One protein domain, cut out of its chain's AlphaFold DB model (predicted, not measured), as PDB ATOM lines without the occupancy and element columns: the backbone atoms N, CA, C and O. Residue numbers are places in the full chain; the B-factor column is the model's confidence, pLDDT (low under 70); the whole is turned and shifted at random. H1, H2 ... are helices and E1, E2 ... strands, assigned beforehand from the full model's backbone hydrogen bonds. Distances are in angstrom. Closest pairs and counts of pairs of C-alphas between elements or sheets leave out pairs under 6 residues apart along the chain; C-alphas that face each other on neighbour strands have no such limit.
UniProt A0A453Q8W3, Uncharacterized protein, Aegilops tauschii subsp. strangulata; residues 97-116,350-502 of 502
ATOM      1  N   THR A  97     -16.158 -25.412  16.225       77.38
ATOM      2  CA  THR A  97     -16.082 -25.524  14.767       77.38
ATOM      3  C   THR A  97     -16.355 -24.141  14.196       77.38
ATOM      4  O   THR A  97     -17.505 -23.722  14.161       77.38
ATOM      5  N   LEU A  98     -15.313 -23.409  13.802       69.19
ATOM      6  CA  LEU A  98     -15.469 -22.047  13.290       69.19
ATOM      7  C   LEU A  98     -16.271 -22.048  11.987       69.19
ATOM      8  O   LEU A  98     -15.952 -22.808  11.068       69.19
ATOM      9  N   ASP A  99     -17.245 -21.146  11.879       80.31
ATOM     10  CA  ASP A  99     -17.791 -20.733  10.588       80.31
ATOM     11  C   ASP A  99     -16.691 -19.982   9.826       80.31
ATOM     12  O   ASP A  99     -16.294 -18.872  10.190       80.31
ATOM     13  N   ILE A 100     -16.153 -20.620   8.787       87.19
ATOM     14  CA  ILE A 100     -14.986 -20.115   8.064       87.19
ATOM     15  C   ILE A 100     -15.291 -18.811   7.319       87.19
ATOM     16  O   ILE A 100     -14.397 -17.973   7.210       87.19
ATOM     17  N   ASP A 101     -16.521 -18.582   6.864       82.06
ATOM     18  CA  ASP A 101     -16.872 -17.348   6.154       82.06
ATOM     19  C   ASP A 101     -16.964 -16.170   7.129       82.06
ATOM     20  O   ASP A 101     -16.382 -15.105   6.888       82.06
ATOM     21  N   ARG A 102     -17.599 -16.374   8.291       84.06
ATOM     22  CA  ARG A 102     -17.622 -15.367   9.366       84.06
ATOM     23  C   ARG A 102     -16.230 -15.098   9.922       84.06
ATOM     24  O   ARG A 102     -15.858 -13.938  10.113       84.06
ATOM     25  N   TYR A 103     -15.448 -16.150  10.148       80.44
ATOM     26  CA  TYR A 103     -14.071 -16.037  10.613       80.44
ATOM     27  C   TYR A 103     -13.193 -15.276   9.610       80.44
ATOM     28  O   TYR A 103     -12.458 -14.369  10.010       80.44
ATOM     29  N   ARG A 104     -13.319 -15.558   8.302       85.38
ATOM     30  CA  ARG A 104     -12.630 -14.792   7.248       85.38
ATOM     31  C   ARG A 104     -13.003 -13.317   7.292       85.38
ATOM     32  O   ARG A 104     -12.099 -12.490   7.224       85.38
ATOM     33  N   GLY A 105     -14.285 -12.985   7.444       76.69
ATOM     34  CA  GLY A 105     -14.733 -11.592   7.546       76.69
ATOM     35  C   GLY A 105     -14.047 -10.836   8.690       76.69
ATOM     36  O   GLY A 105     -13.537  -9.733   8.492       76.69
ATOM     37  N   VAL A 106     -13.941 -11.466   9.865       76.25
ATOM     38  CA  VAL A 106     -13.232 -10.894  11.023       76.25
ATOM     39  C   VAL A 106     -11.736 -10.729  10.741       76.25
ATOM     40  O   VAL A 106     -11.171  -9.659  10.971       76.25
ATOM     41  N   LEU A 107     -11.084 -11.759  10.201       82.44
ATOM     42  CA  LEU A 107      -9.658 -11.704   9.884       82.44
ATOM     43  C   LEU A 107      -9.321 -10.686   8.788       82.44
ATOM     44  O   LEU A 107      -8.260 -10.072   8.851       82.44
ATOM     45  N   GLN A 108     -10.197 -10.474   7.805       89.31
ATOM     46  CA  GLN A 108     -10.005  -9.468   6.754       89.31
ATOM     47  C   GLN A 108      -9.983  -8.050   7.325       89.31
ATOM     48  O   GLN A 108      -9.133  -7.249   6.932       89.31
ATOM     49  N   GLN A 109     -10.870  -7.753   8.279       78.62
ATOM     50  CA  GLN A 109     -10.872  -6.469   8.977       78.62
ATOM     51  C   GLN A 109      -9.560  -6.264   9.746       78.62
ATOM     52  O   GLN A 109      -8.893  -5.244   9.585       78.62
ATOM     53  N   ILE A 110      -9.131  -7.273  10.507       84.44
ATOM     54  CA  ILE A 110      -7.884  -7.208  11.282       84.44
ATOM     55  C   ILE A 110      -6.662  -7.090  10.363       84.44
ATOM     56  O   ILE A 110      -5.721  -6.354  10.666       84.44
ATOM     57  N   TYR A 111      -6.662  -7.801   9.235       86.94
ATOM     58  CA  TYR A 111      -5.593  -7.725   8.247       86.94
ATOM     59  C   TYR A 111      -5.481  -6.312   7.681       86.94
ATOM     60  O   TYR A 111      -4.380  -5.768   7.621       86.94
ATOM     61  N   HIS A 112      -6.612  -5.691   7.329       85.19
ATOM     62  CA  HIS A 112      -6.654  -4.304   6.873       85.19
ATOM     63  C   HIS A 112      -6.022  -3.358   7.905       85.19
ATOM     64  O   HIS A 112      -5.115  -2.598   7.564       85.19
ATOM     65  N   ASP A 113      -6.393  -3.494   9.178       79.88
ATOM     66  CA  ASP A 113      -5.853  -2.693  10.287       79.88
ATOM     67  C   ASP A 113      -4.363  -2.947  10.582       79.88
ATOM     68  O   ASP A 113      -3.714  -2.140  11.258       79.88
ATOM     69  N   SER A 114      -3.828  -4.080  10.115       83.38
ATOM     70  CA  SER A 114      -2.423  -4.484  10.277       83.38
ATOM     71  C   SER A 114      -1.530  -4.017   9.125       83.38
ATOM     72  O   SER A 114      -0.309  -4.031   9.257       83.38
ATOM     73  N   VAL A 115      -2.108  -3.611   7.990       84.94
ATOM     74  CA  VAL A 115      -1.357  -3.138   6.808       84.94
ATOM     75  C   VAL A 115      -1.601  -1.665   6.491       84.94
ATOM     76  O   VAL A 115      -0.810  -1.055   5.775       84.94
ATOM     77  N   MET A 116      -2.668  -1.070   7.026       75.38
ATOM     78  CA  MET A 116      -2.977   0.345   6.844       75.38
ATOM     79  C   MET A 116      -2.463   1.165   8.027       75.38
ATOM     80  O   MET A 116      -2.737   0.866   9.189       75.38
ATOM     81  N   MET A 350      -0.730  -1.706  33.742       95.06
ATOM     82  CA  MET A 350      -0.432  -2.929  32.975       95.06
ATOM     83  C   MET A 350       0.598  -2.706  31.866       95.06
ATOM     84  O   MET A 350       1.288  -3.636  31.450       95.06
ATOM     85  N   THR A 351       0.737  -1.467  31.404       94.56
ATOM     86  CA  THR A 351       1.810  -1.076  30.498       94.56
ATOM     87  C   THR A 351       3.182  -1.180  31.177       94.56
ATOM     88  O   THR A 351       4.111  -1.714  30.570       94.56
ATOM     89  N   ASP A 352       3.313  -0.747  32.433       97.19
ATOM     90  CA  ASP A 352       4.568  -0.856  33.190       97.19
ATOM     91  C   ASP A 352       4.934  -2.313  33.455       97.19
ATOM     92  O   ASP A 352       6.081  -2.707  33.244       97.19
ATOM     93  N   PHE A 353       3.949  -3.135  33.828       97.94
ATOM     94  CA  PHE A 353       4.148  -4.573  34.001       97.94
ATOM     95  C   PHE A 353       4.648  -5.239  32.711       97.94
ATOM     96  O   PHE A 353       5.599  -6.019  32.729       97.94
ATOM     97  N   ARG A 354       4.065  -4.895  31.556       97.38
ATOM     98  CA  ARG A 354       4.521  -5.424  30.262       97.38
ATOM     99  C   ARG A 354       5.908  -4.933  29.886       97.38
ATOM    100  O   ARG A 354       6.707  -5.724  29.397       97.38
ATOM    101  N   ASN A 355       6.232  -3.667  30.135       96.44
ATOM    102  CA  ASN A 355       7.587  -3.154  29.922       96.44
ATOM    103  C   ASN A 355       8.609  -3.868  30.811       96.44
ATOM    104  O   ASN A 355       9.702  -4.200  30.349       96.44
ATOM    105  N   PHE A 356       8.234  -4.176  32.051       98.00
ATOM    106  CA  PHE A 356       9.035  -5.004  32.936       98.00
ATOM    107  C   PHE A 356       9.255  -6.407  32.350       98.00
ATOM    108  O   PHE A 356      10.406  -6.794  32.159       98.00
ATOM    109  N   LEU A 357       8.207  -7.126  31.933       97.25
ATOM    110  CA  LEU A 357       8.365  -8.437  31.282       97.25
ATOM    111  C   LEU A 357       9.201  -8.368  29.994       97.25
ATOM    112  O   LEU A 357      10.016  -9.252  29.736       97.25
ATOM    113  N   ARG A 358       9.048  -7.302  29.199       97.31
ATOM    114  CA  ARG A 358       9.890  -7.063  28.020       97.31
ATOM    115  C   ARG A 358      11.362  -6.934  28.389       97.31
ATOM    116  O   ARG A 358      12.196  -7.448  27.652       97.31
ATOM    117  N   SER A 359      11.682  -6.273  29.501       97.31
ATOM    118  CA  SER A 359      13.062  -6.172  29.982       97.31
ATOM    119  C   SER A 359      13.611  -7.527  30.437       97.31
ATOM    120  O   SER A 359      14.718  -7.880  30.038       97.31
ATOM    121  N   VAL A 360      12.810  -8.321  31.161       97.12
ATOM    122  CA  VAL A 360      13.184  -9.664  31.643       97.12
ATOM    123  C   VAL A 360      13.555 -10.581  30.479       97.12
ATOM    124  O   VAL A 360      14.628 -11.174  30.479       97.12
ATOM    125  N   TYR A 361      12.713 -10.639  29.443       96.00
ATOM    126  CA  TYR A 361      12.928 -11.519  28.287       96.00
ATOM    127  C   TYR A 361      13.596 -10.825  27.096       96.00
ATOM    128  O   TYR A 361      13.589 -11.350  25.989       96.00
ATOM    129  N   SER A 362      14.163  -9.627  27.285       97.06
ATOM    130  CA  SER A 362      14.863  -8.875  26.228       97.06
ATOM    131  C   SER A 362      14.058  -8.661  24.929       97.06
ATOM    132  O   SER A 362      14.631  -8.567  23.837       97.06
ATOM    133  N   LEU A 363      12.733  -8.529  25.047       95.38
ATOM    134  CA  LEU A 363      11.782  -8.461  23.934       95.38
ATOM    135  C   LEU A 363      11.923  -7.159  23.134       95.38
ATOM    136  O   LEU A 363      11.733  -6.049  23.647       95.38
ATOM    137  N   LYS A 364      12.232  -7.295  21.840       93.94
ATOM    138  CA  LYS A 364      12.646  -6.171  20.987       93.94
ATOM    139  C   LYS A 364      11.489  -5.325  20.463       93.94
ATOM    140  O   LYS A 364      11.651  -4.113  20.341       93.94
ATOM    141  N   ARG A 365      10.330  -5.917  20.153       94.50
ATOM    142  CA  ARG A 365       9.206  -5.179  19.556       94.50
ATOM    143  C   ARG A 365       8.357  -4.535  20.644       94.50
ATOM    144  O   ARG A 365       7.700  -5.212  21.427       94.50
ATOM    145  N   GLU A 366       8.354  -3.207  20.681       92.62
ATOM    146  CA  GLU A 366       7.436  -2.453  21.540       92.62
ATOM    147  C   GLU A 366       6.064  -2.255  20.905       92.62
ATOM    148  O   GLU A 366       5.053  -2.341  21.595       92.62
ATOM    149  N   TRP A 367       6.040  -1.998  19.597       93.00
ATOM    150  CA  TRP A 367       4.851  -1.607  18.849       93.00
ATOM    151  C   TRP A 367       4.639  -2.542  17.654       93.00
ATOM    152  O   TRP A 367       5.573  -2.825  16.899       93.00
ATOM    153  N   ALA A 368       3.399  -2.985  17.464       90.25
ATOM    154  CA  ALA A 368       2.906  -3.474  16.191       90.25
ATOM    155  C   ALA A 368       2.711  -2.254  15.289       90.25
ATOM    156  O   ALA A 368       1.949  -1.335  15.606       90.25
ATOM    157  N   THR A 369       3.452  -2.226  14.189       87.94
ATOM    158  CA  THR A 369       3.381  -1.168  13.184       87.94
ATOM    159  C   THR A 369       2.808  -1.744  11.895       87.94
ATOM    160  O   THR A 369       2.974  -2.940  11.650       87.94
ATOM    161  N   PRO A 370       2.115  -0.924  11.084       84.94
ATOM    162  CA  PRO A 370       1.569  -1.378   9.815       84.94
ATOM    163  C   PRO A 370       2.650  -2.008   8.937       84.94
ATOM    164  O   PRO A 370       3.709  -1.415   8.720       84.94
ATOM    165  N   VAL A 371       2.377  -3.204   8.430       83.38
ATOM    166  CA  VAL A 371       3.350  -3.969   7.651       83.38
ATOM    167  C   VAL A 371       3.476  -3.408   6.236       83.38
ATOM    168  O   VAL A 371       2.479  -3.178   5.546       83.38
ATOM    169  N   ASN A 372       4.715  -3.224   5.769       77.88
ATOM    170  CA  ASN A 372       4.973  -2.719   4.428       77.88
ATOM    171  C   ASN A 372       4.806  -3.814   3.365       77.88
ATOM    172  O   ASN A 372       5.757  -4.484   2.964       77.88
ATOM    173  N   ARG A 373       3.594  -3.922   2.815       78.56
ATOM    174  CA  ARG A 373       3.286  -4.882   1.743       78.56
ATOM    175  C   ARG A 373       4.145  -4.723   0.489       78.56
ATOM    176  O   ARG A 373       4.336  -5.698  -0.230       78.56
ATOM    177  N   THR A 374       4.653  -3.521   0.203       72.81
ATOM    178  CA  THR A 374       5.495  -3.296  -0.986       72.81
ATOM    179  C   THR A 374       6.877  -3.936  -0.858       72.81
ATOM    180  O   THR A 374       7.491  -4.241  -1.876       72.81
ATOM    181  N   ALA A 375       7.326  -4.212   0.371       76.88
ATOM    182  CA  ALA A 375       8.560  -4.943   0.659       76.88
ATOM    183  C   ALA A 375       8.377  -6.475   0.656       76.88
ATOM    184  O   ALA A 375       9.353  -7.206   0.785       76.88
ATOM    185  N   GLY A 376       7.143  -6.970   0.482       78.25
ATOM    186  CA  GLY A 376       6.816  -8.399   0.537       78.25
ATOM    187  C   GLY A 376       6.514  -8.932   1.943       78.25
ATOM    188  O   GLY A 376       6.197 -10.114   2.076       78.25
ATOM    189  N   ASP A 377       6.559  -8.074   2.965       86.88
ATOM    190  CA  ASP A 377       6.283  -8.447   4.352       86.88
ATOM    191  C   ASP A 377       4.799  -8.783   4.572       86.88
ATOM    192  O   ASP A 377       3.899  -8.226   3.927       86.88
ATOM    193  N   ARG A 378       4.537  -9.686   5.524       92.31
ATOM    194  CA  ARG A 378       3.191 -10.124   5.920       92.31
ATOM    195  C   ARG A 378       2.982  -9.933   7.423       92.31
ATOM    196  O   ARG A 378       3.889 -10.256   8.188       92.31
ATOM    197  N   PRO A 379       1.803  -9.457   7.866       93.88
ATOM    198  CA  PRO A 379       1.449  -9.475   9.279       93.88
ATOM    199  C   PRO A 379       1.496 -10.893   9.842       93.88
ATOM    200  O   PRO A 379       1.027 -11.841   9.204       93.88
ATOM    201  N   ARG A 380       2.047 -11.032  11.045       96.88
ATOM    202  CA  ARG A 380       2.234 -12.327  11.706       96.88
ATOM    203  C   ARG A 380       1.085 -12.593  12.668       96.88
ATOM    204  O   ARG A 380       0.829 -11.795  13.571       96.88
ATOM    205  N   LEU A 381       0.395 -13.713  12.475       97.06
ATOM    206  CA  LEU A 381      -0.757 -14.124  13.275       97.06
ATOM    207  C   LEU A 381      -0.413 -15.381  14.069       97.06
ATOM    208  O   LEU A 381      -0.238 -16.456  13.502       97.06
ATOM    209  N   LEU A 382      -0.348 -15.248  15.390       96.62
ATOM    210  CA  LEU A 382      -0.212 -16.370  16.308       96.62
ATOM    211  C   LEU A 382      -1.573 -17.022  16.540       96.62
ATOM    212  O   LEU A 382      -2.485 -16.392  17.072       96.62
ATOM    213  N   MET A 383      -1.691 -18.303  16.219       93.12
ATOM    214  CA  MET A 383      -2.860 -19.112  16.542       93.12
ATOM    215  C   MET A 383      -2.559 -19.986  17.761       93.12
ATOM    216  O   MET A 383      -1.748 -20.909  17.700       93.12
ATOM    217  N   VAL A 384      -3.191 -19.672  18.891       87.75
ATOM    218  CA  VAL A 384      -3.049 -20.389  20.164       87.75
ATOM    219  C   VAL A 384      -3.902 -21.651  20.110       87.75
ATOM    220  O   VAL A 384      -5.134 -21.598  20.159       87.75
ATOM    221  N   LEU A 385      -3.236 -22.798  20.011       86.88
ATOM    222  CA  LEU A 385      -3.874 -24.089  19.802       86.88
ATOM    223  C   LEU A 385      -4.104 -24.836  21.111       86.88
ATOM    224  O   LEU A 385      -3.367 -24.708  22.091       86.88
ATOM    225  N   ARG A 386      -5.140 -25.674  21.109       81.62
ATOM    226  CA  ARG A 386      -5.522 -26.517  22.243       81.62
ATOM    227  C   ARG A 386      -5.752 -27.943  21.765       81.62
ATOM    228  O   ARG A 386      -6.128 -28.167  20.622       81.62
ATOM    229  N   ARG A 387      -5.493 -28.915  22.644       79.31
ATOM    230  CA  ARG A 387      -5.576 -30.352  22.310       79.31
ATOM    231  C   ARG A 387      -6.659 -31.110  23.074       79.31
ATOM    232  O   ARG A 387      -7.168 -32.094  22.564       79.31
ATOM    233  N   LYS A 388      -6.995 -30.673  24.296       73.94
ATOM    234  CA  LYS A 388      -7.904 -31.409  25.198       73.94
ATOM    235  C   LYS A 388      -9.342 -30.890  25.183       73.94
ATOM    236  O   LYS A 388     -10.266 -31.668  25.019       73.94
ATOM    237  N   SER A 389      -9.521 -29.586  25.382       70.12
ATOM    238  CA  SER A 389     -10.830 -28.922  25.424       70.12
ATOM    239  C   SER A 389     -10.736 -27.539  24.804       70.12
ATOM    240  O   SER A 389      -9.628 -26.978  24.753       70.12
ATOM    241  N   ARG A 390     -11.879 -26.980  24.374       76.25
ATOM    242  CA  ARG A 390     -11.964 -25.679  23.688       76.25
ATOM    243  C   ARG A 390     -10.993 -25.606  22.501       76.25
ATOM    244  O   ARG A 390     -10.373 -24.576  22.261       76.25
ATOM    245  N   ALA A 391     -10.789 -26.728  21.819       79.56
ATOM    246  CA  ALA A 391      -9.973 -26.799  20.617       79.56
ATOM    247  C   ALA A 391     -10.767 -26.308  19.404       79.56
ATOM    248  O   ALA A 391     -11.998 -26.340  19.414       79.56
ATOM    249  N   PHE A 392     -10.061 -25.895  18.355       80.69
ATOM    250  CA  PHE A 392     -10.675 -25.726  17.044       80.69
ATOM    251  C   PHE A 392     -10.884 -27.109  16.423       80.69
ATOM    252  O   PHE A 392      -9.920 -27.828  16.173       80.69
ATOM    253  N   ALA A 393     -12.137 -27.499  16.202       85.56
ATOM    254  CA  ALA A 393     -12.484 -28.780  15.592       85.56
ATOM    255  C   ALA A 393     -12.109 -28.826  14.101       85.56
ATOM    256  O   ALA A 393     -11.791 -29.892  13.582       85.56
ATOM    257  N   ASN A 394     -12.084 -27.667  13.441       87.94
ATOM    258  CA  ASN A 394     -11.646 -27.478  12.062       87.94
ATOM    259  C   ASN A 394     -10.380 -26.603  11.957       87.94
ATOM    260  O   ASN A 394     -10.298 -25.662  11.170       87.94
ATOM    261  N   GLU A 395      -9.366 -26.929  12.768       89.44
ATOM    262  CA  GLU A 395      -8.088 -26.200  12.861       89.44
ATOM    263  C   GLU A 395      -7.423 -25.958  11.489       89.44
ATOM    264  O   GLU A 395      -7.006 -24.838  11.200       89.44
ATOM    265  N   ALA A 396      -7.366 -26.976  10.622       94.50
ATOM    266  CA  ALA A 396      -6.720 -26.875   9.310       94.50
ATOM    267  C   ALA A 396      -7.393 -25.842   8.389       94.50
ATOM    268  O   ALA A 396      -6.714 -25.082   7.701       94.50
ATOM    269  N   GLU A 397      -8.725 -25.781   8.407       92.44
ATOM    270  CA  GLU A 397      -9.509 -24.835   7.609       92.44
ATOM    271  C   GLU A 397      -9.334 -23.404   8.123       92.44
ATOM    272  O   GLU A 397      -9.185 -22.473   7.334       92.44
ATOM    273  N   ALA A 398      -9.282 -23.227   9.445       89.25
ATOM    274  CA  ALA A 398      -9.037 -21.931  10.068       89.25
ATOM    275  C   ALA A 398      -7.613 -21.407   9.786       89.25
ATOM    276  O   ALA A 398      -7.438 -20.218   9.503       89.25
ATOM    277  N   ILE A 399      -6.601 -22.283   9.792       94.62
ATOM    278  CA  ILE A 399      -5.223 -21.933   9.399       94.62
ATOM    279  C   ILE A 399      -5.164 -21.547   7.917       94.62
ATOM    280  O   ILE A 399      -4.567 -20.523   7.570       94.62
ATOM    281  N   ALA A 400      -5.796 -22.339   7.045       97.44
ATOM    282  CA  ALA A 400      -5.867 -22.044   5.618       97.44
ATOM    283  C   ALA A 400      -6.543 -20.688   5.374       97.44
ATOM    284  O   ALA A 400      -5.998 -19.854   4.660       97.44
ATOM    285  N   ALA A 401      -7.652 -20.408   6.063       93.25
ATOM    286  CA  ALA A 401      -8.361 -19.140   5.949       93.25
ATOM    287  C   ALA A 401      -7.496 -17.920   6.302       93.25
ATOM    288  O   ALA A 401      -7.501 -16.933   5.565       93.25
ATOM    289  N   ALA A 402      -6.726 -17.987   7.392       91.94
ATOM    290  CA  ALA A 402      -5.804 -16.915   7.766       91.94
ATOM    291  C   ALA A 402      -4.652 -16.755   6.756       91.94
ATOM    292  O   ALA A 402      -4.275 -15.634   6.408       91.94
ATOM    293  N   THR A 403      -4.134 -17.873   6.246       97.06
ATOM    294  CA  THR A 403      -3.058 -17.889   5.244       97.06
ATOM    295  C   THR A 403      -3.519 -17.282   3.916       97.06
ATOM    296  O   THR A 403      -2.816 -16.444   3.353       97.06
ATOM    297  N   ASP A 404      -4.720 -17.639   3.450       96.94
ATOM    298  CA  ASP A 404      -5.325 -17.134   2.210       96.94
ATOM    299  C   ASP A 404      -5.550 -15.616   2.248       96.94
ATOM    300  O   ASP A 404      -5.421 -14.937   1.230       96.94
ATOM    301  N   ILE A 405      -5.877 -15.069   3.424       94.06
ATOM    302  CA  ILE A 405      -6.040 -13.620   3.632       94.06
ATOM    303  C   ILE A 405      -4.701 -12.881   3.497       94.06
ATOM    304  O   ILE A 405      -4.678 -11.716   3.096       94.06
ATOM    305  N   GLY A 406      -3.588 -13.561   3.781       94.88
ATOM    306  CA  GLY A 406      -2.236 -13.034   3.613       94.88
ATOM    307  C   GLY A 406      -1.414 -12.960   4.897       94.88
ATOM    308  O   GLY A 406      -0.321 -12.395   4.856       94.88
ATOM    309  N   PHE A 407      -1.891 -13.509   6.018       94.75
ATOM    310  CA  PHE A 407      -1.092 -13.594   7.242       94.75
ATOM    311  C   PHE A 407       0.045 -14.616   7.102       94.75
ATOM    312  O   PHE A 407      -0.097 -15.656   6.456       94.75
ATOM    313  N   GLU A 408       1.168 -14.351   7.766       96.88
ATOM    314  CA  GLU A 408       2.117 -15.397   8.143       96.88
ATOM    315  C   GLU A 408       1.615 -16.045   9.440       96.88
ATOM    316  O   GLU A 408       1.648 -15.432  10.509       96.88
ATOM    317  N   VAL A 409       1.099 -17.273   9.345       96.44
ATOM    318  CA  VAL A 409       0.506 -17.966  10.495       96.44
ATOM    319  C   VAL A 409       1.587 -18.671  11.314       96.44
ATOM    320  O   VAL A 409       2.318 -19.523  10.812       96.44
ATOM    321  N   VAL A 410       1.642 -18.350  12.604       95.62
ATOM    322  CA  VAL A 410       2.514 -18.972  13.602       95.62
ATOM    323  C   VAL A 410       1.658 -19.828  14.529       95.62
ATOM    324  O   VAL A 410       0.639 -19.370  15.039       95.62
ATOM    325  N   LEU A 411       2.054 -21.078  14.772       93.31
ATOM    326  CA  LEU A 411       1.280 -21.996  15.613       93.31
ATOM    327  C   LEU A 411       1.824 -22.023  17.045       93.31
ATOM    328  O   LEU A 411       2.972 -22.394  17.282       93.31
ATOM    329  N   GLY A 412       0.973 -21.674  18.008       87.56
ATOM    330  CA  GLY A 412       1.252 -21.779  19.436       87.56
ATOM    331  C   GLY A 412       0.644 -23.050  20.014       87.56
ATOM    332  O   GLY A 412      -0.431 -22.996  20.605       87.56
ATOM    333  N   ALA A 413       1.304 -24.194  19.829       84.00
ATOM    334  CA  ALA A 413       0.904 -25.453  20.463       84.00
ATOM    335  C   ALA A 413       1.348 -25.505  21.944       84.00
ATOM    336  O   ALA A 413       2.312 -24.825  22.304       84.00
ATOM    337  N   PRO A 414       0.697 -26.307  22.812       77.19
ATOM    338  CA  PRO A 414       1.041 -26.384  24.236       77.19
ATOM    339  C   PRO A 414       2.520 -26.677  24.516       77.19
ATOM    340  O   PRO A 414       3.086 -26.139  25.465       77.19
ATOM    341  N   GLU A 415       3.161 -27.488  23.677       77.38
ATOM    342  CA  GLU A 415       4.571 -27.860  23.802       77.38
ATOM    343  C   GLU A 415       5.486 -26.642  23.619       77.38
ATOM    344  O   GLU A 415       6.460 -26.480  24.354       77.38
ATOM    345  N   ALA A 416       5.131 -25.739  22.699       73.62
ATOM    346  CA  ALA A 416       5.874 -24.508  22.447       73.62
ATOM    347  C   ALA A 416       5.782 -23.510  23.615       73.62
ATOM    348  O   ALA A 416       6.668 -22.678  23.757       73.62
ATOM    349  N   MET A 417       4.750 -23.609  24.462       77.19
ATOM    350  CA  MET A 417       4.541 -22.727  25.622       77.19
ATOM    351  C   MET A 417       5.287 -23.185  26.883       77.19
ATOM    352  O   MET A 417       5.179 -22.538  27.926       77.19
ATOM    353  N   SER A 418       5.984 -24.325  26.827       76.50
ATOM    354  CA  SER A 418       6.745 -24.843  27.971       76.50
ATOM    355  C   SER A 418       8.013 -24.028  28.250       76.50
ATOM    356  O   SER A 418       8.365 -23.841  29.413       76.50
ATOM    357  N   ASP A 419       8.642 -23.496  27.199       85.56
ATOM    358  CA  ASP A 419       9.767 -22.562  27.269       85.56
ATOM    359  C   ASP A 419       9.237 -21.126  27.199       85.56
ATOM    360  O   ASP A 419       8.877 -20.615  26.135       85.56
ATOM    361  N   MET A 420       9.139 -20.485  28.362       86.25
ATOM    362  CA  MET A 420       8.486 -19.187  28.489       86.25
ATOM    363  C   MET A 420       9.281 -18.060  27.820       86.25
ATOM    364  O   MET A 420       8.668 -17.213  27.176       86.25
ATOM    365  N   ALA A 421      10.612 -18.062  27.923       89.88
ATOM    366  CA  ALA A 421      11.450 -17.035  27.307       89.88
ATOM    367  C   ALA A 421      11.347 -17.107  25.779       89.88
ATOM    368  O   ALA A 421      11.026 -16.114  25.120       89.88
ATOM    369  N   ARG A 422      11.500 -18.310  25.214       91.75
ATOM    370  CA  ARG A 422      11.365 -18.523  23.771       91.75
ATOM    371  C   ARG A 422       9.957 -18.206  23.274       91.75
ATOM    372  O   ARG A 422       9.797 -17.596  22.217       91.75
ATOM    373  N   PHE A 423       8.922 -18.621  24.003       91.94
ATOM    374  CA  PHE A 423       7.552 -18.350  23.579       91.94
ATOM    375  C   PHE A 423       7.198 -16.863  23.695       91.94
ATOM    376  O   PHE A 423       6.500 -16.344  22.826       91.94
ATOM    377  N   ALA A 424       7.728 -16.152  24.694       93.94
ATOM    378  CA  ALA A 424       7.577 -14.705  24.805       93.94
ATOM    379  C   ALA A 424       8.156 -13.978  23.579       93.94
ATOM    380  O   ALA A 424       7.505 -13.072  23.061       93.94
ATOM    381  N   GLU A 425       9.311 -14.404  23.054       95.62
ATOM    382  CA  GLU A 425       9.868 -13.870  21.800       95.62
ATOM    383  C   GLU A 425       8.948 -14.133  20.601       95.62
ATOM    384  O   GLU A 425       8.683 -13.226  19.807       95.62
ATOM    385  N   VAL A 426       8.410 -15.352  20.487       95.38
ATOM    386  CA  VAL A 426       7.456 -15.709  19.425       95.38
ATOM    387  C   VAL A 426       6.214 -14.822  19.498       95.38
ATOM    388  O   VAL A 426       5.828 -14.229  18.491       95.38
ATOM    389  N   VAL A 427       5.617 -14.664  20.677       95.75
ATOM    390  CA  VAL A 427       4.430 -13.820  20.854       95.75
ATOM    391  C   VAL A 427       4.758 -12.351  20.572       95.75
ATOM    392  O   VAL A 427       4.027 -11.699  19.830       95.75
ATOM    393  N   ASN A 428       5.885 -11.838  21.077       97.44
ATOM    394  CA  ASN A 428       6.322 -10.457  20.845       97.44
ATOM    395  C   ASN A 428       6.573 -10.150  19.366       97.44
ATOM    396  O   ASN A 428       6.486  -9.003  18.929       97.44
ATOM    397  N   SER A 429       6.867 -11.183  18.588       95.88
ATOM    398  CA  SER A 429       7.101 -11.072  17.160       95.88
ATOM    399  C   SER A 429       5.820 -11.033  16.311       95.88
ATOM    400  O   SER A 429       5.927 -10.749  15.119       95.88
ATOM    401  N   CYS A 430       4.638 -11.251  16.900       95.81
ATOM    402  CA  CYS A 430       3.350 -11.304  16.202       95.81
ATOM    403  C   CYS A 430       2.552  -9.991  16.295       95.81
ATOM    404  O   CYS A 430       2.643  -9.261  17.280       95.81
ATOM    405  N   ASP A 431       1.744  -9.712  15.271       94.44
ATOM    406  CA  ASP A 431       0.862  -8.535  15.189       94.44
ATOM    407  C   ASP A 431      -0.574  -8.870  15.620       94.44
ATOM    408  O   ASP A 431      -1.325  -8.003  16.072       94.44
ATOM    409  N   VAL A 432      -0.954 -10.145  15.506       95.31
ATOM    410  CA  VAL A 432      -2.260 -10.673  15.906       95.31
ATOM    411  C   VAL A 432      -2.057 -11.947  16.717       95.31
ATOM    412  O   VAL A 432      -1.217 -12.776  16.372       95.31
ATOM    413  N   MET A 433      -2.848 -12.141  17.769       96.19
ATOM    414  CA  MET A 433      -2.970 -13.418  18.467       96.19
ATOM    415  C   MET A 433      -4.434 -13.834  18.516       96.19
ATOM    416  O   MET A 433      -5.267 -13.077  19.002       96.19
ATOM    417  N   VAL A 434      -4.749 -15.039  18.051       93.38
ATOM    418  CA  VAL A 434      -6.096 -15.614  18.086       93.38
ATOM    419  C   VAL A 434      -6.111 -16.910  18.877       93.38
ATOM    420  O   VAL A 434      -5.208 -17.737  18.764       93.38
ATOM    421  N   GLY A 435      -7.157 -17.120  19.664       86.69
ATOM    422  CA  GLY A 435      -7.373 -18.398  20.325       86.69
ATOM    423  C   GLY A 435      -8.683 -18.457  21.087       86.69
ATOM    424  O   GLY A 435      -9.331 -17.443  21.351       86.69
ATOM    425  N   VAL A 436      -9.067 -19.674  21.460       83.38
ATOM    426  CA  VAL A 436     -10.257 -19.905  22.282       83.38
ATOM    427  C   VAL A 436      -9.975 -19.538  23.736       83.38
ATOM    428  O   VAL A 436      -8.922 -19.898  24.270       83.38
ATOM    429  N   HIS A 437     -10.926 -18.857  24.386       82.31
ATOM    430  CA  HIS A 437     -10.841 -18.402  25.775       82.31
ATOM    431  C   HIS A 437     -10.203 -19.455  26.693       82.31
ATOM    432  O   HIS A 437     -10.666 -20.599  26.811       82.31
ATOM    433  N   GLY A 438      -9.153 -19.053  27.403       81.25
ATOM    434  CA  GLY A 438      -8.464 -19.891  28.370       81.25
ATOM    435  C   GLY A 438      -7.035 -19.430  28.605       81.25
ATOM    436  O   GLY A 438      -6.570 -18.451  28.030       81.25
ATOM    437  N   ALA A 439      -6.317 -20.181  29.435       81.56
ATOM    438  CA  ALA A 439      -5.015 -19.770  29.945       81.56
ATOM    439  C   ALA A 439      -3.933 -19.545  28.881       81.56
ATOM    440  O   ALA A 439      -3.021 -18.760  29.121       81.56
ATOM    441  N   GLY A 440      -4.045 -20.177  27.709       83.75
ATOM    442  CA  GLY A 440      -3.133 -19.924  26.591       83.75
ATOM    443  C   GLY A 440      -3.168 -18.470  26.110       83.75
ATOM    444  O   GLY A 440      -2.128 -17.943  25.720       83.75
ATOM    445  N   LEU A 441      -4.318 -17.788  26.216       88.00
ATOM    446  CA  LEU A 441      -4.441 -16.376  25.842       88.00
ATOM    447  C   LEU A 441      -3.709 -15.436  26.801       88.00
ATOM    448  O   LEU A 441      -3.394 -14.327  26.399       88.00
ATOM    449  N   THR A 442      -3.352 -15.876  28.014       90.88
ATOM    450  CA  THR A 442      -2.564 -15.082  28.985       90.88
ATOM    451  C   THR A 442      -1.215 -14.635  28.416       90.88
ATOM    452  O   THR A 442      -0.648 -13.644  28.866       90.88
ATOM    453  N   ASN A 443      -0.732 -15.289  27.358       92.69
ATOM    454  CA  ASN A 443       0.435 -14.836  26.610       92.69
ATOM    455  C   ASN A 443       0.267 -13.444  25.969       92.69
ATOM    456  O   ASN A 443       1.269 -12.876  25.544       92.69
ATOM    457  N   LEU A 444      -0.933 -12.835  25.974       94.44
ATOM    458  CA  LEU A 444      -1.151 -11.457  25.506       94.44
ATOM    459  C   LEU A 444      -0.206 -10.443  26.166       94.44
ATOM    460  O   LEU A 444       0.117  -9.424  25.563       94.44
ATOM    461  N   VAL A 445       0.280 -10.736  27.378       94.12
ATOM    462  CA  VAL A 445       1.235  -9.878  28.094       94.12
ATOM    463  C   VAL A 445       2.535  -9.655  27.308       94.12
ATOM    464  O   VAL A 445       3.170  -8.617  27.478       94.12
ATOM    465  N   PHE A 446       2.902 -10.566  26.402       96.62
ATOM    466  CA  PHE A 446       4.120 -10.477  25.586       96.62
ATOM    467  C   PHE A 446       3.912  -9.850  24.205       96.62
ATOM    468  O   PHE A 446       4.897  -9.530  23.535       96.62
ATOM    469  N   LEU A 447       2.662  -9.651  23.769       94.81
ATOM    470  CA  LEU A 447       2.381  -8.979  22.499       94.81
ATOM    471  C   LEU A 447       3.017  -7.584  22.486       94.81
ATOM    472  O   LEU A 447       3.184  -6.993  23.552       94.81
ATOM    473  N   PRO A 448       3.360  -7.012  21.327       94.62
ATOM    474  CA  PRO A 448       3.687  -5.595  21.237       94.62
ATOM    475  C   PRO A 448       2.412  -4.736  21.366       94.62
ATOM    476  O   PRO A 448       1.299  -5.200  21.127       94.62
ATOM    477  N   ARG A 449       2.535  -3.469  21.775       88.38
ATOM    478  CA  ARG A 449       1.414  -2.508  21.784       88.38
ATOM    479  C   ARG A 449       0.794  -2.384  20.393       88.38
ATOM    480  O   ARG A 449       1.488  -2.561  19.401       88.38
ATOM    481  N   ASN A 450      -0.484  -2.036  20.316       89.31
ATOM    482  CA  ASN A 450      -1.302  -1.996  19.098       89.31
ATOM    483  C   ASN A 450      -1.532  -3.349  18.405       89.31
ATOM    484  O   ASN A 450      -2.295  -3.379  17.439       89.31
ATOM    485  N   ALA A 451      -0.934  -4.449  18.879       92.94
ATOM    486  CA  ALA A 451      -1.288  -5.777  18.395       92.94
ATOM    487  C   ALA A 451      -2.744  -6.111  18.740       92.94
ATOM    488  O   ALA A 451      -3.314  -5.565  19.693       92.94
ATOM    489  N   THR A 452      -3.333  -7.028  17.979       92.50
ATOM    490  CA  THR A 452      -4.736  -7.421  18.136       92.50
ATOM    491  C   THR A 452      -4.854  -8.775  18.824       92.50
ATOM    492  O   THR A 452      -4.354  -9.779  18.320       92.50
ATOM    493  N   LEU A 453      -5.574  -8.824  19.944       92.81
ATOM    494  CA  LEU A 453      -6.070 -10.064  20.533       92.81
ATOM    495  C   LEU A 453      -7.445 -10.399  19.948       92.81
ATOM    496  O   LEU A 453      -8.387  -9.622  20.087       92.81
ATOM    497  N   VAL A 454      -7.573 -11.583  19.359       89.06
ATOM    498  CA  VAL A 454      -8.846 -12.173  18.942       89.06
ATOM    499  C   VAL A 454      -9.203 -13.292  19.908       89.06
ATOM    500  O   VAL A 454      -8.592 -14.364  19.916       89.06
ATOM    501  N   GLN A 455     -10.209 -13.047  20.731       87.56
ATOM    502  CA  GLN A 455     -10.704 -14.023  21.683       87.56
ATOM    503  C   GLN A 455     -11.935 -14.724  21.121       87.56
ATOM    504  O   GLN A 455     -12.994 -14.116  20.977       87.56
ATOM    505  N   VAL A 456     -11.814 -16.024  20.864       83.50
ATOM    506  CA  VAL A 456     -12.964 -16.882  20.559       83.50
ATOM    507  C   VAL A 456     -13.594 -17.308  21.885       83.50
ATOM    508  O   VAL A 456     -13.009 -18.089  22.640       83.50
ATOM    509  N   VAL A 457     -14.758 -16.757  22.214       79.00
ATOM    510  CA  VAL A 457     -15.475 -17.029  23.469       79.00
ATOM    511  C   VAL A 457     -16.302 -18.292  23.279       79.00
ATOM    512  O   VAL A 457     -17.125 -18.304  22.382       79.00
ATOM    513  N   PRO A 458     -16.117 -19.380  24.041       70.19
ATOM    514  CA  PRO A 458     -16.916 -20.573  23.809       70.19
ATOM    515  C   PRO A 458     -18.408 -20.306  24.039       70.19
ATOM    516  O   PRO A 458     -18.784 -19.413  24.798       70.19
ATOM    517  N   TRP A 459     -19.254 -21.083  23.367       69.94
ATOM    518  CA  TRP A 459     -20.702 -20.894  23.400       69.94
ATOM    519  C   TRP A 459     -21.274 -21.165  24.804       69.94
ATOM    520  O   TRP A 459     -20.784 -22.055  25.494       69.94
ATOM    521  N   GLY A 460     -22.309 -20.429  25.223       61.75
ATOM    522  CA  GLY A 460     -22.936 -20.589  26.547       61.75
ATOM    523  C   GLY A 460     -22.831 -19.360  27.456       61.75
ATOM    524  O   GLY A 460     -22.501 -19.500  28.627       61.75
ATOM    525  N   ASP A 461     -23.073 -18.167  26.903       64.75
ATOM    526  CA  ASP A 461     -23.177 -16.892  27.636       64.75
ATOM    527  C   ASP A 461     -21.965 -16.541  28.525       64.75
ATOM    528  O   ASP A 461     -22.068 -16.146  29.684       64.75
ATOM    529  N   MET A 462     -20.760 -16.700  27.973       64.06
ATOM    530  CA  MET A 462     -19.502 -16.453  28.694       64.06
ATOM    531  C   MET A 462     -18.865 -15.096  28.390       64.06
ATOM    532  O   MET A 462     -17.726 -14.843  28.787       64.06
ATOM    533  N   SER A 463     -19.577 -14.214  27.691       68.19
ATOM    534  CA  SER A 463     -19.038 -12.942  27.204       68.19
ATOM    535  C   SER A 463     -18.561 -12.037  28.340       68.19
ATOM    536  O   SER A 463     -17.500 -11.426  28.223       68.19
ATOM    537  N   TRP A 464     -19.274 -12.007  29.472       66.44
ATOM    538  CA  TRP A 464     -18.850 -11.240  30.648       66.44
ATOM    539  C   TRP A 464     -17.514 -11.743  31.210       66.44
ATOM    540  O   TRP A 464     -16.549 -10.980  31.288       66.44
ATOM    541  N   GLY A 465     -17.430 -13.035  31.545       65.62
ATOM    542  CA  GLY A 465     -16.222 -13.626  32.127       65.62
ATOM    543  C   GLY A 465     -15.032 -13.569  31.167       65.62
ATOM    544  O   GLY A 465     -13.896 -13.334  31.579       65.62
ATOM    545  N   ALA A 466     -15.291 -13.706  29.865       74.00
ATOM    546  CA  ALA A 466     -14.282 -13.545  28.829       74.00
ATOM    547  C   ALA A 466     -13.734 -12.118  28.748       74.00
ATOM    548  O   ALA A 466     -12.511 -11.941  28.734       74.00
ATOM    549  N   ASN A 467     -14.616 -11.118  28.758       77.19
ATOM    550  CA  ASN A 467     -14.228  -9.716  28.725       77.19
ATOM    551  C   ASN A 467     -13.485  -9.294  30.000       77.19
ATOM    552  O   ASN A 467     -12.464  -8.619  29.903       77.19
ATOM    553  N   ALA A 468     -13.942  -9.721  31.180       74.81
ATOM    554  CA  ALA A 468     -13.258  -9.437  32.443       74.81
ATOM    555  C   ALA A 468     -11.836 -10.026  32.477       74.81
ATOM    556  O   ALA A 468     -10.915  -9.382  32.970       74.81
ATOM    557  N   ALA A 469     -11.647 -11.222  31.910       72.94
ATOM    558  CA  ALA A 469     -10.354 -11.901  31.892       72.94
ATOM    559  C   ALA A 469      -9.377 -11.368  30.831       72.94
ATOM    560  O   ALA A 469      -8.168 -11.390  31.058       72.94
ATOM    561  N   PHE A 470      -9.867 -10.938  29.662       81.19
ATOM    562  CA  PHE A 470      -9.001 -10.618  28.518       81.19
ATOM    563  C   PHE A 470      -9.414  -9.377  27.722       81.19
ATOM    564  O   PHE A 470      -8.534  -8.653  27.263       81.19
ATOM    565  N   GLY A 471     -10.711  -9.096  27.574       80.88
ATOM    566  CA  GLY A 471     -11.197  -7.932  26.825       80.88
ATOM    567  C   GLY A 471     -10.814  -6.596  27.463       80.88
ATOM    568  O   GLY A 471     -10.039  -5.834  26.885       80.88
ATOM    569  N   ALA A 472     -11.281  -6.334  28.686       80.44
ATOM    570  CA  ALA A 472     -10.927  -5.124  29.426       80.44
ATOM    571  C   ALA A 472      -9.408  -5.023  29.706       80.44
ATOM    572  O   ALA A 472      -8.832  -3.970  29.419       80.44
ATOM    573  N   PRO A 473      -8.712  -6.097  30.141       85.75
ATOM    574  CA  PRO A 473      -7.255  -6.078  30.293       85.75
ATOM    575  C   PRO A 473      -6.476  -5.731  29.018       85.75
ATOM    576  O   PRO A 473      -5.426  -5.095  29.100       85.75
ATOM    577  N   SER A 474      -6.975  -6.103  27.833       84.31
ATOM    578  CA  SER A 474      -6.309  -5.766  26.566       84.31
ATOM    579  C   SER A 474      -6.186  -4.254  26.372       84.31
ATOM    580  O   SER A 474      -5.134  -3.780  25.939       84.31
ATOM    581  N   ALA A 475      -7.207  -3.483  26.754       82.94
ATOM    582  CA  ALA A 475      -7.169  -2.025  26.667       82.94
ATOM    583  C   ALA A 475      -6.112  -1.421  27.608       82.94
ATOM    584  O   ALA A 475      -5.317  -0.585  27.177       82.94
ATOM    585  N   ASP A 476      -6.023  -1.904  28.852       84.44
ATOM    586  CA  ASP A 476      -5.011  -1.459  29.829       84.44
ATOM    587  C   ASP A 476      -3.572  -1.757  29.364       84.44
ATOM    588  O   ASP A 476      -2.607  -1.084  29.745       84.44
ATOM    589  N   MET A 477      -3.419  -2.783  28.524       86.62
ATOM    590  CA  MET A 477      -2.162  -3.171  27.888       86.62
ATOM    591  C   MET A 477      -1.896  -2.416  26.573       86.62
ATOM    592  O   MET A 477      -0.858  -2.625  25.943       86.62
ATOM    593  N   GLY A 478      -2.790  -1.535  26.124       85.06
ATOM    594  CA  GLY A 478      -2.657  -0.857  24.832       85.06
ATOM    595  C   GLY A 478      -2.704  -1.829  23.649       85.06
ATOM    596  O   GLY A 478      -1.962  -1.656  22.682       85.06
ATOM    597  N   LEU A 479      -3.516  -2.879  23.755       86.81
ATOM    598  CA  LEU A 479      -3.811  -3.832  22.690       86.81
ATOM    599  C   LEU A 479      -5.184  -3.531  22.085       86.81
ATOM    600  O   LEU A 479      -6.067  -2.971  22.738       86.81
ATOM    601  N   ARG A 480      -5.378  -3.947  20.837       86.00
ATOM    602  CA  ARG A 480      -6.705  -4.019  20.219       86.00
ATOM    603  C   ARG A 480      -7.358  -5.337  20.621       86.00
ATOM    604  O   ARG A 480      -6.672  -6.346  20.768       86.00
ATOM    605  N   TYR A 481      -8.675  -5.335  20.769       86.69
ATOM    606  CA  TYR A 481      -9.428  -6.514  21.183       86.69
ATOM    607  C   TYR A 481     -10.592  -6.779  20.234       86.69
ATOM    608  O   TYR A 481     -11.352  -5.869  19.901       86.69
ATOM    609  N   VAL A 482     -10.727  -8.035  19.820       84.75
ATOM    610  CA  VAL A 482     -11.836  -8.536  19.012       84.75
ATOM    611  C   VAL A 482     -12.421  -9.758  19.703       84.75
ATOM    612  O   VAL A 482     -11.733 -10.755  19.922       84.75
ATOM    613  N   GLN A 483     -13.713  -9.688  20.009       82.94
ATOM    614  CA  GLN A 483     -14.474 -10.812  20.534       82.94
ATOM    615  C   GLN A 483     -15.155 -11.550  19.383       82.94
ATOM    616  O   GLN A 483     -15.954 -10.960  18.656       82.94
ATOM    617  N   TYR A 484     -14.853 -12.836  19.229       78.81
ATOM    618  CA  TYR A 484     -15.581 -13.726  18.335       78.81
ATOM    619  C   TYR A 484     -16.506 -14.608  19.168       78.81
ATOM    620  O   TYR A 484     -16.032 -15.413  19.971       78.81
ATOM    621  N   GLU A 485     -17.813 -14.460  18.965       77.56
ATOM    622  CA  GLU A 485     -18.839 -15.287  19.601       77.56
ATOM    623  C   GLU A 485     -19.347 -16.346  18.605       77.56
ATOM    624  O   GLU A 485     -20.031 -16.013  17.626       77.56
ATOM    625  N   PRO A 486     -18.999 -17.627  18.820       68.06
ATOM    626  CA  PRO A 486     -19.573 -18.757  18.122       68.06
ATOM    627  C   PRO A 486     -21.071 -18.852  18.401       68.06
ATOM    628  O   PRO A 486     -21.546 -18.617  19.512       68.06
ATOM    629  N   THR A 487     -21.814 -19.249  17.383       75.31
ATOM    630  CA  THR A 487     -23.239 -19.568  17.470       75.31
ATOM    631  C   THR A 487     -23.448 -21.006  17.943       75.31
ATOM    632  O   THR A 487     -22.505 -21.794  18.042       75.31
ATOM    633  N   ALA A 488     -24.707 -21.387  18.175       71.06
ATOM    634  CA  ALA A 488     -25.069 -22.776  18.468       71.06
ATOM    635  C   ALA A 488     -24.647 -23.756  17.351       71.06
ATOM    636  O   ALA A 488     -24.500 -24.951  17.598       71.06
ATOM    637  N   GLU A 489     -24.404 -23.262  16.132       75.94
ATOM    638  CA  GLU A 489     -23.912 -24.077  15.019       75.94
ATOM    639  C   GLU A 489     -22.394 -24.274  15.011       75.94
ATOM    640  O   GLU A 489     -21.893 -25.150  14.308       75.94
ATOM    641  N   GLU A 490     -21.656 -23.525  15.819       73.62
ATOM    642  CA  GLU A 490     -20.191 -23.546  15.849       73.62
ATOM    643  C   GLU A 490     -19.637 -24.229  17.106       73.62
ATOM    644  O   GLU A 490     -18.432 -24.236  17.339       73.62
ATOM    645  N   THR A 491     -20.500 -24.827  17.929       73.81
ATOM    646  CA  THR A 491     -20.105 -25.601  19.112       73.81
ATOM    647  C   THR A 491     -20.319 -27.095  18.897       73.81
ATOM    648  O   THR A 491     -21.311 -27.519  18.302       73.81
ATOM    649  N   THR A 492     -19.421 -27.930  19.424       73.12
ATOM    650  CA  THR A 492     -19.609 -29.390  19.409       73.12
ATOM    651  C   THR A 492     -20.697 -29.874  20.365       73.12
ATOM    652  O   THR A 492     -21.095 -31.035  20.279       73.12
ATOM    653  N   LEU A 493     -21.209 -29.011  21.252       68.19
ATOM    654  CA  LEU A 493     -22.316 -29.353  22.154       68.19
ATOM    655  C   LEU A 493     -23.568 -29.786  21.384       68.19
ATOM    656  O   LEU A 493     -24.291 -30.654  21.861       68.19
ATOM    657  N   LYS A 494     -23.767 -29.285  20.157       71.19
ATOM    658  CA  LYS A 494     -24.893 -29.659  19.286       71.19
ATOM    659  C   LYS A 494     -24.930 -31.139  18.881       71.19
ATOM    660  O   LYS A 494     -25.950 -31.611  18.394       71.19
ATOM    661  N   TYR A 495     -23.817 -31.860  19.033       76.12
ATOM    662  CA  TYR A 495     -23.742 -33.303  18.777       76.12
ATOM    663  C   TYR A 495     -23.999 -34.144  20.032       76.12
ATOM    664  O   TYR A 495     -24.178 -35.355  19.929       76.12
ATOM    665  N   ILE A 496     -23.970 -33.516  21.208       71.69
ATOM    666  CA  ILE A 496     -24.129 -34.166  22.513       71.69
ATOM    667  C   ILE A 496     -25.541 -33.923  23.043       71.69
ATOM    668  O   ILE A 496     -26.168 -34.833  23.581       71.69
ATOM    669  N   TYR A 497     -26.046 -32.706  22.855       65.62
ATOM    670  CA  TYR A 497     -27.328 -32.255  23.364       65.62
ATOM    671  C   TYR A 497     -28.291 -31.970  22.202       65.62
ATOM    672  O   TYR A 497     -27.895 -31.317  21.231       65.62
ATOM    673  N   PRO A 498     -29.548 -32.446  22.267       67.44
ATOM    674  CA  PRO A 498     -30.568 -32.060  21.302       67.44
ATOM    675  C   PRO A 498     -30.881 -30.556  21.421       67.44
ATOM    676  O   PRO A 498     -30.618 -29.932  22.447       67.44
ATOM    677  N   ARG A 499     -31.418 -29.945  20.355       57.94
ATOM    678  CA  ARG A 499     -31.650 -28.484  20.298       57.94
ATOM    679  C   ARG A 499     -32.617 -27.963  21.370       57.94
ATOM    680  O   ARG A 499     -32.607 -26.772  21.653       57.94
ATOM    681  N   ASP A 500     -33.444 -28.839  21.921       58.56
ATOM    682  CA  ASP A 500     -34.432 -28.609  22.974       58.56
ATOM    683  C   ASP A 500     -33.966 -29.102  24.359       58.56
ATOM    684  O   ASP A 500     -34.780 -29.242  25.271       58.56
ATOM    685  N   HIS A 501     -32.668 -29.374  24.535       50.44
ATOM    686  CA  HIS A 501     -32.113 -29.767  25.828       50.44
ATOM    687  C   HIS A 501     -32.198 -28.618  26.843       50.44
ATOM    688  O   HIS A 501     -31.718 -27.516  26.572       50.44
ATOM    689  N   ALA A 502     -32.804 -28.912  27.999       46.38
ATOM    690  CA  ALA A 502     -32.984 -27.995  29.124       46.38
ATOM    691  C   ALA A 502     -31.672 -27.643  29.838       46.38
ATOM    692  O   ALA A 502     -30.753 -28.503  29.854       46.38
TER     693      ALA A 502
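Overview. This is residues 97 to 116 and 350 to 502 of the 502 residues of an uncharacterized protein of Aegilops tauschii subsp. strangulata (UniProt A0A453Q8W3). The core is a twisted sheet of five parallel strands, order E2 E1 E3 E4 E5, in three layers with helices on both faces: H5, H6 and H7 cover one, H1 and H3 the other. H2 packs on H6 off the sheet, and the end of the chain, with short H8, runs away from the body. The 173 printed residues hold eight named helices and five named strands, along the chain H1 H2 E1 H3 E2 H4 H5 E3 H6 E4 H7 E5 H8; the class is mixed. The whole is compact, radius of gyration of the C-alphas 16.1 A, spanning 52 by 35 by 28 A.

Arrangement. Start at edge strand E2, residues 408 to 412; then come E1, 380 to 384, E3, 432 to 436, E4, 452 to 456, and edge strand E5, 480 to 484. Within hydrogen-bond range look for N 410 and O 381, N 434 and O 382, N 454 and O 433, and N 482 and O 453, each 2.8 A. On one face H1, residues 100 to 115, lies over E3 and E4 at a height over the sheet of 9.2 A, and H3, 395 to 405, over E2 and E1 at 9.4 A. H1 and H3 touch, closest C-alphas Arg 104 and Ala 401, 6.2 A. On the opposite face H6, residues 439 to 446, is over E3 at 8.8 A, H7, 463 to 476, over E4 and E5 at 9.5 A, and H5, 420 to 428, over E2 and, only just with 3 C-alphas, E1 at 11.3 A. Strand-helix-strand units, parallel neighbour strands joined through a helix, are E1 H3 E2, E3 H6 E4 and E4 H7 E5; E2, H4 of residues 414 to 417, H5 and E3 form a split one with E1 between; each crossover is right-handed. The hub H6 touches H5, closest C-alphas Phe 446 and Asn 428, 5.2 A, and H2, residues 350 to 360, Val 445 and Arg 354, 5.9 A, and only just H7, with 3 pairs within 8 A. H8, residues 492 to 495, touches no helix. Every O i to N i+4 pair is within hydrogen-bond range in H1, H2, H3 and H5, against 0 of 4 in H6, where 5 of 5 O i to N i+3 pairs are, and 6 of 10 in H7.

Along the chain. Find C-alpha 100 at (-14.986, -20.115, 8.064), where H1 begins its 21.8 A; H7 runs 18.3 A. E1 begins at C-alpha 380, (2.234, -12.327, 11.706).

Size, cuts and confidence. Residues 117 to 349 are not printed, a gap of 26.5 A between C-alphas 116 and 350. The link H2 to E1 is long, 19 residues. Confidence is under 70 for instance at residues 459 to 465 and 497 to 502.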